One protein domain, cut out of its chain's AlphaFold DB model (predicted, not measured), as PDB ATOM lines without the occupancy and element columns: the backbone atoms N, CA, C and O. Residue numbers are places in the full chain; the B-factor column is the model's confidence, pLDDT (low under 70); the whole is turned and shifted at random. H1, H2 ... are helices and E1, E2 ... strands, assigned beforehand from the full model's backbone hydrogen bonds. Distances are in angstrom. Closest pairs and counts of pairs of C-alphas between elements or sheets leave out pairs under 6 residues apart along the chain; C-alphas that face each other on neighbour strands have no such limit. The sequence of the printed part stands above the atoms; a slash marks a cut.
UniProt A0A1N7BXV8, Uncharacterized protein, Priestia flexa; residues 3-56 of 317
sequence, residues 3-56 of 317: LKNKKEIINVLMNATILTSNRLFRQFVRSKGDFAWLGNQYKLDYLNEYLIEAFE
ATOM      1  N   LEU A   3     148.696 102.281 139.563       58.81
ATOM      2  CA  LEU A   3     149.193 103.644 139.759       58.81
ATOM      3  C   LEU A   3     148.004 104.545 140.085       58.81
ATOM      4  O   LEU A   3     147.080 104.673 139.282       58.81
ATOM      5  N   LYS A   4     148.034 105.177 141.261       50.81
ATOM      6  CA  LYS A   4     146.952 106.037 141.754       50.81
ATOM      7  C   LYS A   4     147.427 107.475 141.896       50.81
ATOM      8  O   LYS A   4     148.371 107.750 142.634       50.81
ATOM      9  N   ASN A   5     146.758 108.398 141.210       61.06
ATOM     10  CA  ASN A   5     146.853 109.827 141.504       61.06
ATOM     11  C   ASN A   5     145.513 110.319 142.082       61.06
ATOM     12  O   ASN A   5     144.581 109.543 142.278       61.06
ATOM     13  N   LYS A   6     145.407 111.613 142.404       61.06
ATOM     14  CA  LYS A   6     144.199 112.186 143.030       61.06
ATOM     15  C   LYS A   6     142.931 112.117 142.157       61.06
ATOM     16  O   LYS A   6     141.861 112.424 142.670       61.06
ATOM     17  N   LYS A   7     143.043 111.777 140.870       59.44
ATOM     18  CA  LYS A   7     141.941 111.788 139.899       59.44
ATOM     19  C   LYS A   7     141.635 110.406 139.325       59.44
ATOM     20  O   LYS A   7     140.470 110.116 139.091       59.44
ATOM     21  N   GLU A   8     142.647 109.566 139.114       62.41
ATOM     22  CA  GLU A   8     142.503 108.318 138.361       62.41
ATOM     23  C   GLU A   8     143.377 107.191 138.930       62.41
ATOM     24  O   GLU A   8     144.465 107.418 139.477       62.41
ATOM     25  N   ILE A   9     142.876 105.962 138.779       67.12
ATOM     26  CA  ILE A   9     143.621 104.716 138.974       67.12
ATOM     27  C   ILE A   9     143.799 104.097 137.595       67.12
ATOM     28  O   ILE A   9     142.814 103.870 136.891       67.12
ATOM     29  N   ILE A  10     145.041 103.809 137.222       68.56
ATOM     30  CA  ILE A  10     145.349 103.103 135.980       68.56
ATOM     31  C   ILE A  10     146.045 101.779 136.279       68.56
ATOM     32  O   ILE A  10     147.005 101.706 137.051       68.56
ATOM     33  N   ASN A  11     145.553 100.728 135.627       69.69
ATOM     34  CA  ASN A  11     146.169  99.413 135.635       69.69
ATOM     35  C   ASN A  11     147.200  99.337 134.519       69.69
ATOM     36  O   ASN A  11     146.884  99.543 133.346       69.69
ATOM     37  N   VAL A  12     148.442  99.042 134.891       71.00
ATOM     38  CA  VAL A  12     149.543  98.925 133.939       71.00
ATOM     39  C   VAL A  12     150.269  97.599 134.091       71.00
ATOM     40  O   VAL A  12     150.591  97.153 135.198       71.00
ATOM     41  N   LEU A  13     150.536  96.995 132.935       70.56
ATOM     42  CA  LEU A  13     151.399  95.835 132.778       70.56
ATOM     43  C   LEU A  13     152.842  96.340 132.681       70.56
ATOM     44  O   LEU A  13     153.163  97.167 131.824       70.56
ATOM     45  N   MET A  14     153.688  95.893 133.606       70.25
ATOM     46  CA  MET A  14     155.124  96.161 133.594       70.25
ATOM     47  C   MET A  14     155.846  94.909 133.129       70.25
ATOM     48  O   MET A  14     155.523  93.816 133.578       70.25
ATOM     49  N   ASN A  15     156.818  95.077 132.239       71.00
ATOM     50  CA  ASN A  15     157.746  94.010 131.890       71.00
ATOM     51  C   ASN A  15     159.041  94.159 132.701       71.00
ATOM     52  O   ASN A  15     159.368  95.248 133.184       71.00
ATOM     53  N   ALA A  16     159.802  93.071 132.820       71.00
ATOM     54  CA  ALA A  16     161.064  93.058 133.558       71.00
ATOM     55  C   ALA A  16     162.068  94.101 133.026       71.00
ATOM     56  O   ALA A  16     162.795  94.723 133.796       71.00
ATOM     57  N   THR A  17     162.065  94.372 131.716       76.50
ATOM     58  CA  THR A  17     162.950  95.363 131.085       76.50
ATOM     59  C   THR A  17     162.771  96.762 131.674       76.50
ATOM     60  O   THR A  17     163.755  97.467 131.887       76.50
ATOM     61  N   ILE A  18     161.541  97.167 131.991       83.38
ATOM     62  CA  ILE A  18     161.250  98.469 132.606       83.38
ATOM     63  C   ILE A  18     161.866  98.578 134.014       83.38
ATOM     64  O   ILE A  18     162.277  99.670 134.411       83.38
ATOM     65  N   LEU A  19     161.978  97.460 134.737       83.19
ATOM     66  CA  LEU A  19     162.498  97.385 136.108       83.19
ATOM     67  C   LEU A  19     164.035  97.278 136.174       83.19
ATOM     68  O   LEU A  19     164.614  97.506 137.228       83.19
ATOM     69  N   THR A  20     164.723  97.027 135.050       79.19
ATOM     70  CA  THR A  20     166.198  96.873 135.022       79.19
ATOM     71  C   THR A  20     166.986  98.152 135.298       79.19
ATOM     72  O   THR A  20     168.147  98.092 135.695       79.19
ATOM     73  N   SER A  21     166.407  99.330 135.053       88.62
ATOM     74  CA  SER A  21     167.092 100.588 135.344       88.62
ATOM     75  C   SER A  21     166.126 101.705 135.694       88.62
ATOM     76  O   SER A  21     165.081 101.891 135.066       88.62
ATOM     77  N   ASN A  22     166.543 102.545 136.635       88.69
ATOM     78  CA  ASN A  22     165.775 103.698 137.082       88.69
ATOM     79  C   ASN A  22     165.455 104.669 135.935       88.69
ATOM     80  O   ASN A  22     164.407 105.313 135.925       88.69
ATOM     81  N   ARG A  23     166.325 104.754 134.921       90.12
ATOM     82  CA  ARG A  23     166.061 105.569 133.729       90.12
ATOM     83  C   ARG A  23     164.836 105.061 132.966       90.12
ATOM     84  O   ARG A  23     163.940 105.854 132.683       90.12
ATOM     85  N   LEU A  24     164.807 103.764 132.649       89.75
ATOM     86  CA  LEU A  24     163.699 103.142 131.918       89.75
ATOM     87  C   LEU A  24     162.410 103.190 132.738       89.75
ATOM     88  O   LEU A  24     161.367 103.573 132.212       89.75
ATOM     89  N   PHE A  25     162.505 102.922 134.040       90.38
ATOM     90  CA  PHE A  25     161.364 102.989 134.944       90.38
ATOM     91  C   PHE A  25     160.739 104.389 135.000       90.38
ATOM     92  O   PHE A  25     159.532 104.547 134.831       90.38
ATOM     93  N   ARG A  26     161.550 105.446 135.148       88.94
ATOM     94  CA  ARG A  26     161.058 106.838 135.139       88.94
ATOM     95  C   ARG A  26     160.395 107.213 133.820       88.94
ATOM     96  O   ARG A  26     159.378 107.907 133.832       88.94
ATOM     97  N   GLN A  27     160.972 106.785 132.697       89.06
ATOM     98  CA  GLN A  27     160.398 107.025 131.374       89.06
ATOM     99  C   GLN A  27     159.044 106.324 131.231       89.06
ATOM    100  O   GLN A  27     158.084 106.939 130.769       89.06
ATOM    101  N   PHE A  28     158.950 105.075 131.688       89.56
ATOM    102  CA  PHE A  28     157.702 104.328 131.716       89.56
ATOM    103  C   PHE A  28     156.645 105.017 132.581       89.56
ATOM    104  O   PHE A  28     155.558 105.286 132.082       89.56
ATOM    105  N   VAL A  29     156.962 105.381 133.826       87.56
ATOM    106  CA  VAL A  29     156.003 106.026 134.740       87.56
ATOM    107  C   VAL A  29     155.461 107.331 134.142       87.56
ATOM    108  O   VAL A  29     154.250 107.534 134.122       87.56
ATOM    109  N   ARG A  30     156.327 108.166 133.551       86.19
ATOM    110  CA  ARG A  30     155.906 109.404 132.863       86.19
ATOM    111  C   ARG A  30     155.080 109.153 131.603       86.19
ATOM    112  O   ARG A  30     154.211 109.953 131.277       86.19
ATOM    113  N   SER A  31     155.319 108.049 130.892       85.38
ATOM    114  CA  SER A  31     154.528 107.691 129.701       85.38
ATOM    115  C   SER A  31     153.062 107.383 130.022       85.38
ATOM    116  O   SER A  31     152.235 107.319 129.117       85.38
ATOM    117  N   LYS A  32     152.743 107.167 131.304       83.81
ATOM    118  CA  LYS A  32     151.405 106.817 131.787       83.81
ATOM    119  C   LYS A  32     150.622 108.007 132.354       83.81
ATOM    120  O   LYS A  32     149.521 107.804 132.850       83.81
ATOM    121  N   GLY A  33     151.154 109.229 132.263       77.88
ATOM    122  CA  GLY A  33     150.489 110.467 132.693       77.88
ATOM    123  C   GLY A  33     151.321 111.269 133.696       77.88
ATOM    124  O   GLY A  33     152.540 111.118 133.759       77.88
ATOM    125  N   ASP A  34     150.656 112.093 134.513       78.69
ATOM    126  CA  ASP A  34     151.269 112.917 135.575       78.69
ATOM    127  C   ASP A  34     151.690 112.084 136.804       78.69
ATOM    128  O   ASP A  34     151.342 112.358 137.953       78.69
ATOM    129  N   PHE A  35     152.455 111.024 136.560       79.31
ATOM    130  CA  PHE A  35     153.071 110.200 137.586       79.31
ATOM    131  C   PHE A  35     154.578 110.467 137.609       79.31
ATOM    132  O   PHE A  35     155.240 110.558 136.573       79.31
ATOM    133  N   ALA A  36     155.145 110.579 138.810       79.75
ATOM    134  CA  ALA A  36     156.570 110.812 138.999       79.75
ATOM    135  C   ALA A  36     157.164 109.762 139.937       79.75
ATOM    136  O   ALA A  36     156.767 109.643 141.094       79.75
ATOM    137  N   TRP A  37     158.165 109.031 139.447       85.81
ATOM    138  CA  TRP A  37     159.008 108.199 140.295       85.81
ATOM    139  C   TRP A  37     160.139 109.037 140.895       85.81
ATOM    140  O   TRP A  37     161.012 109.531 140.179       85.81
ATOM    141  N   LEU A  38     160.122 109.185 142.220       86.94
ATOM    142  CA  LEU A  38     161.117 109.952 142.979       86.94
ATOM    143  C   LEU A  38     162.249 109.073 143.541       86.94
ATOM    144  O   LEU A  38     163.163 109.576 144.193       86.94
ATOM    145  N   GLY A  39     162.204 107.756 143.309       86.56
ATOM    146  CA  GLY A  39     163.196 106.813 143.818       86.56
ATOM    147  C   GLY A  39     164.527 106.826 143.056       86.56
ATOM    148  O   GLY A  39     164.617 107.241 141.893       86.56
ATOM    149  N   ASN A  40     165.588 106.373 143.724       88.31
ATOM    150  CA  ASN A  40     166.884 106.048 143.118       88.31
ATOM    151  C   ASN A  40     166.904 104.568 142.661       88.31
ATOM    152  O   ASN A  40     165.872 103.906 142.733       88.31
ATOM    153  N   GLN A  41     168.039 104.066 142.150       88.56
ATOM    154  CA  GLN A  41     168.143 102.664 141.705       88.56
ATOM    155  C   GLN A  41     167.875 101.693 142.861       88.56
ATOM    156  O   GLN A  41     167.027 100.833 142.719       88.56
ATOM    157  N   TYR A  42     168.453 101.940 144.036       88.69
ATOM    158  CA  TYR A  42     168.214 101.132 145.235       88.69
ATOM    159  C   TYR A  42     166.722 100.988 145.589       88.69
ATOM    160  O   TYR A  42     166.246  99.899 145.880       88.69
ATOM    161  N   LYS A  43     165.942 102.077 145.512       89.19
ATOM    162  CA  LYS A  43     164.484 102.014 145.728       89.19
ATOM    163  C   LYS A  43     163.740 101.260 144.623       89.19
ATOM    164  O   LYS A  43     162.644 100.776 144.878       89.19
ATOM    165  N   LEU A  44     164.278 101.233 143.403       88.81
ATOM    166  CA  LEU A  44     163.718 100.439 142.311       88.81
ATOM    167  C   LEU A  44     164.026  98.955 142.517       88.81
ATOM    168  O   LEU A  44     163.125  98.146 142.346       88.81
ATOM    169  N   ASP A  45     165.248  98.622 142.933       85.25
ATOM    170  CA  ASP A  45     165.649  97.252 143.264       85.25
ATOM    171  C   ASP A  45     164.772  96.714 144.406       85.25
ATOM    172  O   ASP A  45     164.169  95.657 144.266       85.25
ATOM    173  N   TYR A  46     164.557  97.515 145.457       88.25
ATOM    174  CA  TYR A  46     163.648  97.172 146.556       88.25
ATOM    175  C   TYR A  46     162.181  97.038 146.119       88.25
ATOM    176  O   TYR A  46     161.464  96.160 146.585       88.25
ATOM    177  N   LEU A  47     161.705  97.899 145.208       85.31
ATOM    178  CA  LEU A  47     160.372  97.733 144.618       85.31
ATOM    179  C   LEU A  47     160.294  96.420 143.830       85.31
ATOM    180  O   LEU A  47     159.266  95.759 143.872       85.31
ATOM    181  N   ASN A  48     161.350  96.057 143.107       83.56
ATOM    182  CA  ASN A  48     161.402  94.825 142.335       83.56
ATOM    183  C   ASN A  48     161.375  93.594 143.254       83.56
ATOM    184  O   ASN A  48     160.567  92.704 143.023       83.56
ATOM    185  N   GLU A  49     162.170  93.589 144.326       80.25
ATOM    186  CA  GLU A  49     162.126  92.570 145.387       80.25
ATOM    187  C   GLU A  49     160.721  92.462 145.991       80.25
ATOM    188  O   GLU A  49     160.134  91.384 145.998       80.25
ATOM    189  N   TYR A  50     160.122  93.593 146.382       83.38
ATOM    190  CA  TYR A  50     158.758  93.621 146.909       83.38
ATOM    191  C   TYR A  50     157.731  93.066 145.917       83.38
ATOM    192  O   TYR A  50     156.813  92.362 146.319       83.38
ATOM    193  N   LEU A  51     157.844  93.384 144.624       79.19
ATOM    194  CA  LEU A  51     156.941  92.850 143.603       79.19
ATOM    195  C   LEU A  51     157.127  91.336 143.434       79.19
ATOM    196  O   LEU A  51     156.139  90.629 143.278       79.19
ATOM    197  N   ILE A  52     158.358  90.832 143.490       75.38
ATOM    198  CA  ILE A  52     158.630  89.390 143.432       75.38
ATOM    199  C   ILE A  52     157.988  88.682 144.635       75.38
ATOM    200  O   ILE A  52     157.275  87.698 144.447       75.38
ATOM    201  N   GLU A  53     158.166  89.222 145.842       74.94
ATOM    202  CA  GLU A  53     157.592  88.674 147.078       74.94
ATOM    203  C   GLU A  53     156.058  88.764 147.102       74.94
ATOM    204  O   GLU A  53     155.373  87.780 147.366       74.94
ATOM    205  N   ALA A  54     155.497  89.941 146.809       74.06
ATOM    206  CA  ALA A  54     154.065  90.210 146.928       74.06
ATOM    207  C   ALA A  54     153.214  89.462 145.894       74.06
ATOM    208  O   ALA A  54     152.023  89.251 146.123       74.06
ATOM    209  N   PHE A  55     153.802  89.102 144.752       68.44
ATOM    210  CA  PHE A  55     153.131  88.342 143.700       68.44
ATOM    211  C   PHE A  55     153.550  86.869 143.667       68.44
ATOM    212  O   PHE A  55     153.231  86.199 142.686       68.44
ATOM    213  N   GLU A  56     154.252  86.379 144.701       65.75
ATOM    214  CA  GLU A  56     154.741  84.995 144.799       65.75
ATOM    215  C   GLU A  56     155.390  84.527 143.486       65.75
ATOM    216  O   GLU A  56     155.159  83.419 142.999       65.75
TER     217      GLU A  56
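This is residues 3 to 56 of the 317 residues of an uncharacterized protein of Priestia flexa (UniProt A0A1N7BXV8). H2 and H3 make an open L with their first residues near its corner, and the short H1 touches both. E1, with residues 3 to 4 folded back antiparallel along it, lies away from the helices, and residues 49 to 56 stick out. The printed part has 54 residues, E1, H1, H2, H3 in order, mostly helix, compact with a radius of gyration of the C-alphas of 11.3 A, spanning 28 by 24 by 17 A.

E1, residues 9 to 11, pairs with no named strand and is apart from H1, residues 16 to 19, H2, residues 22 to 31, and H3, residues 41 to 54. H1 and H2 touch only at the corner, closest at C-alphas 18 and 25, 5.1 A. H1 only just touches H3, through residues 44 to 48 alone, with 3 pairs of C-alphas within 8 A; the closest, Leu 19 and Asn 48, are 6.8 A apart. H2 and H3 are close but not clearly touching, C-alphas 22 and 41 being closest at 5.3 A, and only just about perpendicular at 72 degrees. In H2 and H3 every O i to N i+4 pair is within hydrogen-bond range; H1 is too short for one.

E1 begins at C-alpha 9 (143.621, 104.716, 138.974). H2 measures 14.0 A and H3 19.5 A, ending at C-alpha 54 (154.065, 90.210, 146.928).

The printed part has no cut and no long link. Residues 3 to 11 and 55 to 56 are under pLDDT 70.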